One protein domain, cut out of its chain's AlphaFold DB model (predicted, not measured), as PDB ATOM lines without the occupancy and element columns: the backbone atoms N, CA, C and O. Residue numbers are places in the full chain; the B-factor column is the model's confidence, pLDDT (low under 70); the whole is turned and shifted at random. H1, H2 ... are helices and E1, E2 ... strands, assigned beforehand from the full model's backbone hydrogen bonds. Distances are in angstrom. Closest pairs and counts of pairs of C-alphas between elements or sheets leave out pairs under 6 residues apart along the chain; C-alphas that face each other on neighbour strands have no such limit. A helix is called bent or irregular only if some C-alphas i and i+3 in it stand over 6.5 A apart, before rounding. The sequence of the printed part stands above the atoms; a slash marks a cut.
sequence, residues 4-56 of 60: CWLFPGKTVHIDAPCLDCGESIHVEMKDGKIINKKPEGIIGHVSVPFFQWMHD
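Overview. This is residues 4 to 56 of the 60 residues of an uncharacterized protein of Candidatus Abyssubacteria bacterium SURF_17 (UniProt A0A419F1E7). A small, strongly twisted sheet of three strands, E1, E2 and E3, lies at one end of the model, and a long link after E3 leads away from it to one short helix, H1, which sticks out alone at residues 50 to 55. The sheet is a plain up-and-back ribbon of two hairpins, and H1 does not cover it. The printed part has 53 residues, with three named strands followed by one named helix; the sheet's order is E1, E2, E3, all antiparallel. The class is mixed, helices and strands, with 26 of the 53 printed residues, under half, in named elements. The whole is loose, with a radius of gyration of the C-alphas of 12.7 A, and flat, spanning 30 by 28 by 15 A.

Arrangement. E1, residues 11 to 17, and E2, residues 24 to 30, are antiparallel neighbours and form a hairpin, with 160 degrees between their directions. C-alphas 11 and 30 face each other at 4.7 A; N 14 and O 27, at 2.8 A, and N 27 and O 14, at 2.9 A, are within hydrogen-bond range. E2 and E3, residues 33 to 38, form the next hairpin, antiparallel at 158 degrees. Here C-alphas 27 and 37 face each other at 4.4 A, and N 28 and O 36, at 2.9 A, are within hydrogen-bond range. E1, E2 and E3 make a meander, each strand the antiparallel neighbour of the one before; E1 and E3 are its edge strands and E2 is the inner one. The sheet's C-alphas lie up to 4.5 A off their best plane. H1, residues 50 to 55, is not on the sheet, with 0 pairs of C-alphas within 10 A, and is apart from E1 and E2. In H1, 0 of 2 O i to N i+4 pairs are within hydrogen-bond range, against 2 of 3 O i to N i+3 pairs.

Along the chain. E1 begins at C-alpha 11, (39.128, 7.950, 17.622), and measures 19.8 A from first to last C-alpha. E2 measures 20.1 A. E3 measures 14.8 A and ends at C-alpha 38, (34.541, -2.821, 27.740). H1 measures 10.0 A and ends at C-alpha 55, (12.446, 13.507, 17.466); it is irregular, with C-alphas 51 and 54 at 7.7 A.

Size, cuts and confidence. The two C-alphas farthest apart are those of Gly 9 and Cys 21, at 32.6 A. The printed part, residues 4 to 56, has no cut. The link from E1 to E2 is short, with 6 residues, that from E2 to E3 tight, with 2, and that from E3 to H1 long, with 11. Residues 49 to 55 stand free. The mean pLDDT of the printed part is 87.9; residues 4, 55 and 56 are under 70.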
ATOM      1  N   CYS A   4      30.811  10.797  16.913       68.38
ATOM      2  CA  CYS A   4      31.900  10.408  16.011       68.38
ATOM      3  C   CYS A   4      31.871  11.120  14.644       68.38
ATOM      4  O   CYS A   4      32.912  11.221  14.002       68.38
ATOM      5  N   TRP A   5      30.725  11.655  14.206       72.31
ATOM      6  CA  TRP A   5      30.628  12.401  12.943       72.31
ATOM      7  C   TRP A   5      31.187  13.821  13.063       72.31
ATOM      8  O   TRP A   5      31.582  14.413  12.062       72.31
ATOM      9  N   LEU A   6      31.269  14.358  14.284       82.12
ATOM     10  CA  LEU A   6      31.841  15.679  14.547       82.12
ATOM     11  C   LEU A   6      33.377  15.686  14.441       82.12
ATOM     12  O   LEU A   6      33.975  16.750  14.298       82.12
ATOM     13  N   PHE A   7      34.020  14.512  14.488       89.19
ATOM     14  CA  PHE A   7      35.479  14.367  14.544       89.19
ATOM     15  C   PHE A   7      36.003  13.360  13.503       89.19
ATOM     16  O   PHE A   7      36.521  12.301  13.869       89.19
ATOM     17  N   PRO A   8      35.899  13.667  12.198       89.69
ATOM     18  CA  PRO A   8      36.287  12.739  11.138       89.69
ATOM     19  C   PRO A   8      37.757  12.303  11.248       89.69
ATOM     20  O   PRO A   8      38.661  13.115  11.472       89.69
ATOM     21  N   GLY A   9      38.001  10.999  11.092       92.06
ATOM     22  CA  GLY A   9      39.321  10.371  11.156       92.06
ATOM     23  C   GLY A   9      39.913  10.254  12.566       92.06
ATOM     24  O   GLY A   9      41.027   9.735  12.714       92.06
ATOM     25  N   LYS A  10      39.203  10.711  13.603       93.56
ATOM     26  CA  LYS A  10      39.638  10.628  15.001       93.56
ATOM     27  C   LYS A  10      38.973   9.459  15.714       93.56
ATOM     28  O   LYS A  10      37.823   9.117  15.447       93.56
ATOM     29  N   THR A  11      39.712   8.870  16.647       94.50
ATOM     30  CA  THR A  11      39.128   7.950  17.622       94.50
ATOM     31  C   THR A  11      38.502   8.772  18.742       94.50
ATOM     32  O   THR A  11      39.177   9.601  19.353       94.50
ATOM     33  N   VAL A  12      37.215   8.559  18.993       93.00
ATOM     34  CA  VAL A  12      36.457   9.159  20.092       93.00
ATOM     35  C   VAL A  12      36.368   8.142  21.220       93.00
ATOM     36  O   VAL A  12      35.935   7.012  21.000       93.00
ATOM     37  N   HIS A  13      36.779   8.560  22.414       94.19
ATOM     38  CA  HIS A  13      36.671   7.780  23.641       94.19
ATOM     39  C   HIS A  13      35.410   8.219  24.378       94.19
ATOM     40  O   HIS A  13      35.183   9.416  24.561       94.19
ATOM     41  N   ILE A  14      34.579   7.252  24.754       91.44
ATOM     42  CA  ILE A  14      33.310   7.476  25.438       91.44
ATOM     43  C   ILE A  14      33.351   6.694  26.745       91.44
ATOM     44  O   ILE A  14      33.368   5.463  26.732       91.44
ATOM     45  N   ASP A  15      33.335   7.430  27.851       94.19
ATOM     46  CA  ASP A  15      33.243   6.893  29.202       94.19
ATOM     47  C   ASP A  15      31.880   7.251  29.789       94.19
ATOM     48  O   ASP A  15      31.493   8.422  29.831       94.19
ATOM     49  N   ALA A  16      31.138   6.238  30.224       92.81
ATOM     50  CA  ALA A  16      29.810   6.406  30.801       92.81
ATOM     51  C   ALA A  16      29.540   5.337  31.869       92.81
ATOM     52  O   ALA A  16      30.117   4.253  31.809       92.81
ATOM     53  N   PRO A  17      28.659   5.593  32.846       94.75
ATOM     54  CA  PRO A  17      28.166   4.544  33.729       94.75
ATOM     55  C   PRO A  17      27.106   3.681  33.026       94.75
ATOM     56  O   PRO A  17      26.328   4.166  32.201       94.75
ATOM     57  N   CYS A  18      27.035   2.404  33.389       93.06
ATOM     58  CA  CYS A  18      25.942   1.515  33.020       93.06
ATOM     59  C   CYS A  18      24.630   2.022  33.622       93.06
ATOM     60  O   CYS A  18      24.566   2.318  34.813       93.06
ATOM     61  N   LEU A  19      23.575   2.081  32.809       91.94
ATOM     62  CA  LEU A  19      22.269   2.578  33.249       91.94
ATOM     63  C   LEU A  19      21.587   1.669  34.287       91.94
ATOM     64  O   LEU A  19      20.730   2.151  35.019       91.94
ATOM     65  N   ASP A  20      21.956   0.387  34.344       92.38
ATOM     66  CA  ASP A  20      21.378  -0.597  35.269       92.38
ATOM     67  C   ASP A  20      22.176  -0.684  36.583       92.38
ATOM     68  O   ASP A  20      21.659  -0.396  37.660       92.38
ATOM     69  N   CYS A  21      23.470  -1.016  36.500       94.00
ATOM     70  CA  CYS A  21      24.308  -1.273  37.678       94.00
ATOM     71  C   CYS A  21      25.247  -0.121  38.076       94.00
ATOM     72  O   CYS A  21      25.857  -0.173  39.140       94.00
ATOM     73  N   GLY A  22      25.411   0.905  37.235       94.81
ATOM     74  CA  GLY A  22      26.319   2.029  37.489       94.81
ATOM     75  C   GLY A  22      27.810   1.751  37.259       94.81
ATOM     76  O   GLY A  22      28.617   2.671  37.391       94.81
ATOM     77  N   GLU A  23      28.203   0.527  36.893       96.06
ATOM     78  CA  GLU A  23      29.600   0.201  36.573       96.06
ATOM     79  C   GLU A  23      30.105   0.959  35.338       96.06
ATOM     80  O   GLU A  23      29.332   1.360  34.470       96.06
ATOM     81  N   SER A  24      31.421   1.154  35.241       95.81
ATOM     82  CA  SER A  24      32.016   1.904  34.134       95.81
ATOM     83  C   SER A  24      31.930   1.138  32.811       95.81
ATOM     84  O   SER A  24      32.310  -0.030  32.714       95.81
ATOM     85  N   ILE A  25      31.467   1.838  31.780       96.25
ATOM     86  CA  ILE A  25      31.462   1.423  30.384       96.25
ATOM     87  C   ILE A  25      32.442   2.313  29.625       96.25
ATOM     88  O   ILE A  25      32.363   3.541  29.689       96.25
ATOM     89  N   HIS A  26      33.315   1.673  28.855       96.12
ATOM     90  CA  HIS A  26      34.242   2.319  27.941       96.12
ATOM     91  C   HIS A  26      33.969   1.876  26.504       96.12
ATOM     92  O   HIS A  26      33.888   0.677  26.216       96.12
ATOM     93  N   VAL A  27      33.871   2.835  25.585       94.06
ATOM     94  CA  VAL A  27      33.718   2.583  24.149       94.06
ATOM     95  C   VAL A  27      34.676   3.468  23.367       94.06
ATOM     96  O   VAL A  27      34.682   4.687  23.520       94.06
ATOM     97  N   GLU A  28      35.430   2.857  22.457       94.56
ATOM     98  CA  GLU A  28      36.178   3.575  21.433       94.56
ATOM     99  C   GLU A  28      35.443   3.475  20.102       94.56
ATOM    100  O   GLU A  28      35.109   2.386  19.614       94.56
ATOM    101  N   MET A  29      35.226   4.629  19.484       92.06
ATOM    102  CA  MET A  29      34.623   4.733  18.166       92.06
ATOM    103  C   MET A  29      35.547   5.435  17.191       92.06
ATOM    104  O   MET A  29      36.244   6.377  17.552       92.06
ATOM    105  N   LYS A  30      35.471   5.052  15.921       92.19
ATOM    106  CA  LYS A  30      36.090   5.782  14.821       92.19
ATOM    107  C   LYS A  30      35.190   5.722  13.595       92.19
ATOM    108  O   LYS A  30      34.776   4.638  13.192       92.19
ATOM    109  N   ASP A  31      34.876   6.887  13.031       89.94
ATOM    110  CA  ASP A  31      34.124   7.028  11.776       89.94
ATOM    111  C   ASP A  31      32.832   6.175  11.733       89.94
ATOM    112  O   ASP A  31      32.587   5.412  10.798       89.94
ATOM    113  N   GLY A  32      32.014   6.254  12.791       86.94
ATOM    114  CA  GLY A  32      30.739   5.526  12.891       86.94
ATOM    115  C   GLY A  32      30.845   4.057  13.311       86.94
ATOM    116  O   GLY A  32      29.822   3.385  13.415       86.94
ATOM    117  N   LYS A  33      32.050   3.542  13.569       89.81
ATOM    118  CA  LYS A  33      32.277   2.147  13.965       89.81
ATOM    119  C   LYS A  33      32.819   2.063  15.382       89.81
ATOM    120  O   LYS A  33      33.708   2.825  15.746       89.81
ATOM    121  N   ILE A  34      32.317   1.108  16.160       91.31
ATOM    122  CA  ILE A  34      32.916   0.733  17.445       91.31
ATOM    123  C   ILE A  34      34.139  -0.135  17.147       91.31
ATOM    124  O   ILE A  34      34.006  -1.162  16.480       91.31
ATOM    125  N   ILE A  35      35.312   0.282  17.618       94.88
ATOM    126  CA  ILE A  35      36.577  -0.440  17.405       94.88
ATOM    127  C   ILE A  35      37.063  -1.157  18.668       94.88
ATOM    128  O   ILE A  35      37.775  -2.151  18.562       94.88
ATOM    129  N   ASN A  36      36.650  -0.691  19.848       95.38
ATOM    130  CA  ASN A  36      36.935  -1.325  21.130       95.38
ATOM    131  C   ASN A  36      35.799  -1.021  22.115       95.38
ATOM    132  O   ASN A  36      35.174   0.038  22.037       95.38
ATOM    133  N   LYS A  37      35.506  -1.952  23.026       95.25
ATOM    134  CA  LYS A  37      34.469  -1.771  24.044       95.25
ATOM    135  C   LYS A  37      34.712  -2.651  25.268       95.25
ATOM    136  O   LYS A  37      35.134  -3.797  25.124       95.25
ATOM    137  N   LYS A  38      34.438  -2.115  26.457       95.62
ATOM    138  CA  LYS A  38      34.541  -2.821  27.740       95.62
ATOM    139  C   LYS A  38      33.420  -2.361  28.683       95.62
ATOM    140  O   LYS A  38      33.259  -1.152  28.833       95.62
ATOM    141  N   PRO A  39      32.674  -3.273  29.329       94.00
ATOM    142  CA  PRO A  39      32.728  -4.733  29.186       94.00
ATOM    143  C   PRO A  39      32.293  -5.218  27.789       94.00
ATOM    144  O   PRO A  39      31.796  -4.449  26.967       94.00
ATOM    145  N   GLU A  40      32.504  -6.498  27.478       92.06
ATOM    146  CA  GLU A  40      31.899  -7.073  26.273       92.06
ATOM    147  C   GLU A  40      30.367  -7.134  26.410       92.06
ATOM    148  O   GLU A  40      29.824  -7.124  27.510       92.06
ATOM    149  N   GLY A  41      29.648  -7.175  25.282       88.94
ATOM    150  CA  GLY A  41      28.184  -7.312  25.297       88.94
ATOM    151  C   GLY A  41      27.374  -6.053  25.645       88.94
ATOM    152  O   GLY A  41      26.175  -6.173  25.853       88.94
ATOM    153  N   ILE A  42      27.978  -4.855  25.667       91.88
ATOM    154  CA  ILE A  42      27.252  -3.587  25.897       91.88
ATOM    155  C   ILE A  42      26.068  -3.423  24.932       91.88
ATOM    156  O   ILE A  42      26.215  -3.626  23.721       91.88
ATOM    157  N   ILE A  43      24.934  -2.980  25.479       90.00
ATOM    158  CA  ILE A  43      23.693  -2.680  24.761       90.00
ATOM    159  C   ILE A  43      23.415  -1.177  24.854       90.00
ATOM    160  O   ILE A  43      23.454  -0.597  25.937       90.00
ATOM    161  N   GLY A  44      23.124  -0.548  23.715       87.69
ATOM    162  CA  GLY A  44      22.596   0.815  23.675       87.69
ATOM    163  C   GLY A  44      21.073   0.803  23.796       87.69
ATOM    164  O   GLY A  44      20.412   0.054  23.077       87.69
ATOM    165  N   HIS A  45      20.523   1.638  24.678       85.44
ATOM    166  CA  HIS A  45      19.079   1.832  24.839       85.44
ATOM    167  C   HIS A  45      18.654   3.191  24.281       85.44
ATOM    168  O   HIS A  45      19.322   4.197  24.515       85.44
ATOM    169  N   VAL A  46      17.520   3.219  23.582       80.38
ATOM    170  CA  VAL A  46      16.830   4.448  23.176       80.38
ATOM    171  C   VAL A  46      15.353   4.321  23.532       80.38
ATOM    172  O   VAL A  46      14.738   3.280  23.311       80.38
ATOM    173  N   SER A  47      14.771   5.381  24.092       82.88
ATOM    174  CA  SER A  47      13.370   5.376  24.550       82.88
ATOM    175  C   SER A  47      12.354   5.636  23.433       82.88
ATOM    176  O   SER A  47      11.151   5.609  23.682       82.88
ATOM    177  N   VAL A  48      12.820   5.881  22.206       80.25
ATOM    178  CA  VAL A  48      11.976   6.116  21.031       80.25
ATOM    179  C   VAL A  48      12.174   5.006  19.996       80.25
ATOM    180  O   VAL A  48      13.291   4.507  19.836       80.25
ATOM    181  N   PRO A  49      11.122   4.614  19.254       78.75
ATOM    182  CA  PRO A  49      11.276   3.737  18.102       78.75
ATOM    183  C   PRO A  49      12.308   4.294  17.115       78.75
ATOM    184  O   PRO A  49      12.368   5.503  16.901       78.75
ATOM    185  N   PHE A  50      13.067   3.419  16.450       70.00
ATOM    186  CA  PHE A  50      14.131   3.817  15.515       70.00
ATOM    187  C   PHE A  50      13.673   4.839  14.453       70.00
ATOM    188  O   PHE A  50      14.392   5.783  14.143       70.00
ATOM    189  N   PHE A  51      12.443   4.713  13.939       77.31
ATOM    190  CA  PHE A  51      11.887   5.648  12.949       77.31
ATOM    191  C   PHE A  51      11.581   7.051  13.509       77.31
ATOM    192  O   PHE A  51      11.333   7.976  12.741       77.31
ATOM    193  N   GLN A  52      11.596   7.221  14.832       79.94
ATOM    194  CA  GLN A  52      11.389   8.491  15.528       79.94
ATOM    195  C   GLN A  52      12.677   9.054  16.125       79.94
ATOM    196  O   GLN A  52      12.611  10.028  16.862       79.94
ATOM    197  N   TRP A  53      13.844   8.491  15.811       72.25
ATOM    198  CA  TRP A  53      15.103   8.908  16.431       72.25
ATOM    199  C   TRP A  53      15.405  10.407  16.243       72.25
ATOM    200  O   TRP A  53      15.911  11.058  17.149       72.25
ATOM    201  N   MET A  54      14.981  10.993  15.116       70.81
ATOM    202  CA  MET A  54      15.093  12.437  14.847       70.81
ATOM    203  C   MET A  54      14.236  13.323  15.772       70.81
ATOM    204  O   MET A  54      14.483  14.524  15.838       70.81
ATOM    205  N   HIS A  55      13.238  12.770  16.474       69.81
ATOM    206  CA  HIS A  55      12.446  13.507  17.466       69.81
ATOM    207  C   HIS A  55      13.163  13.648  18.816       69.81
ATOM    208  O   HIS A  55      12.747  14.475  19.623       69.81
ATOM    209  N   ASP A  56      14.237  12.886  19.049       62.38
ATOM    210  CA  ASP A  56      15.096  13.018  20.228       62.38
ATOM    211  C   ASP A  56      16.584  12.935  19.828       62.38
ATOM    212  O   ASP A  56      17.259  11.923  20.051       62.38
TER     213      ASP A  56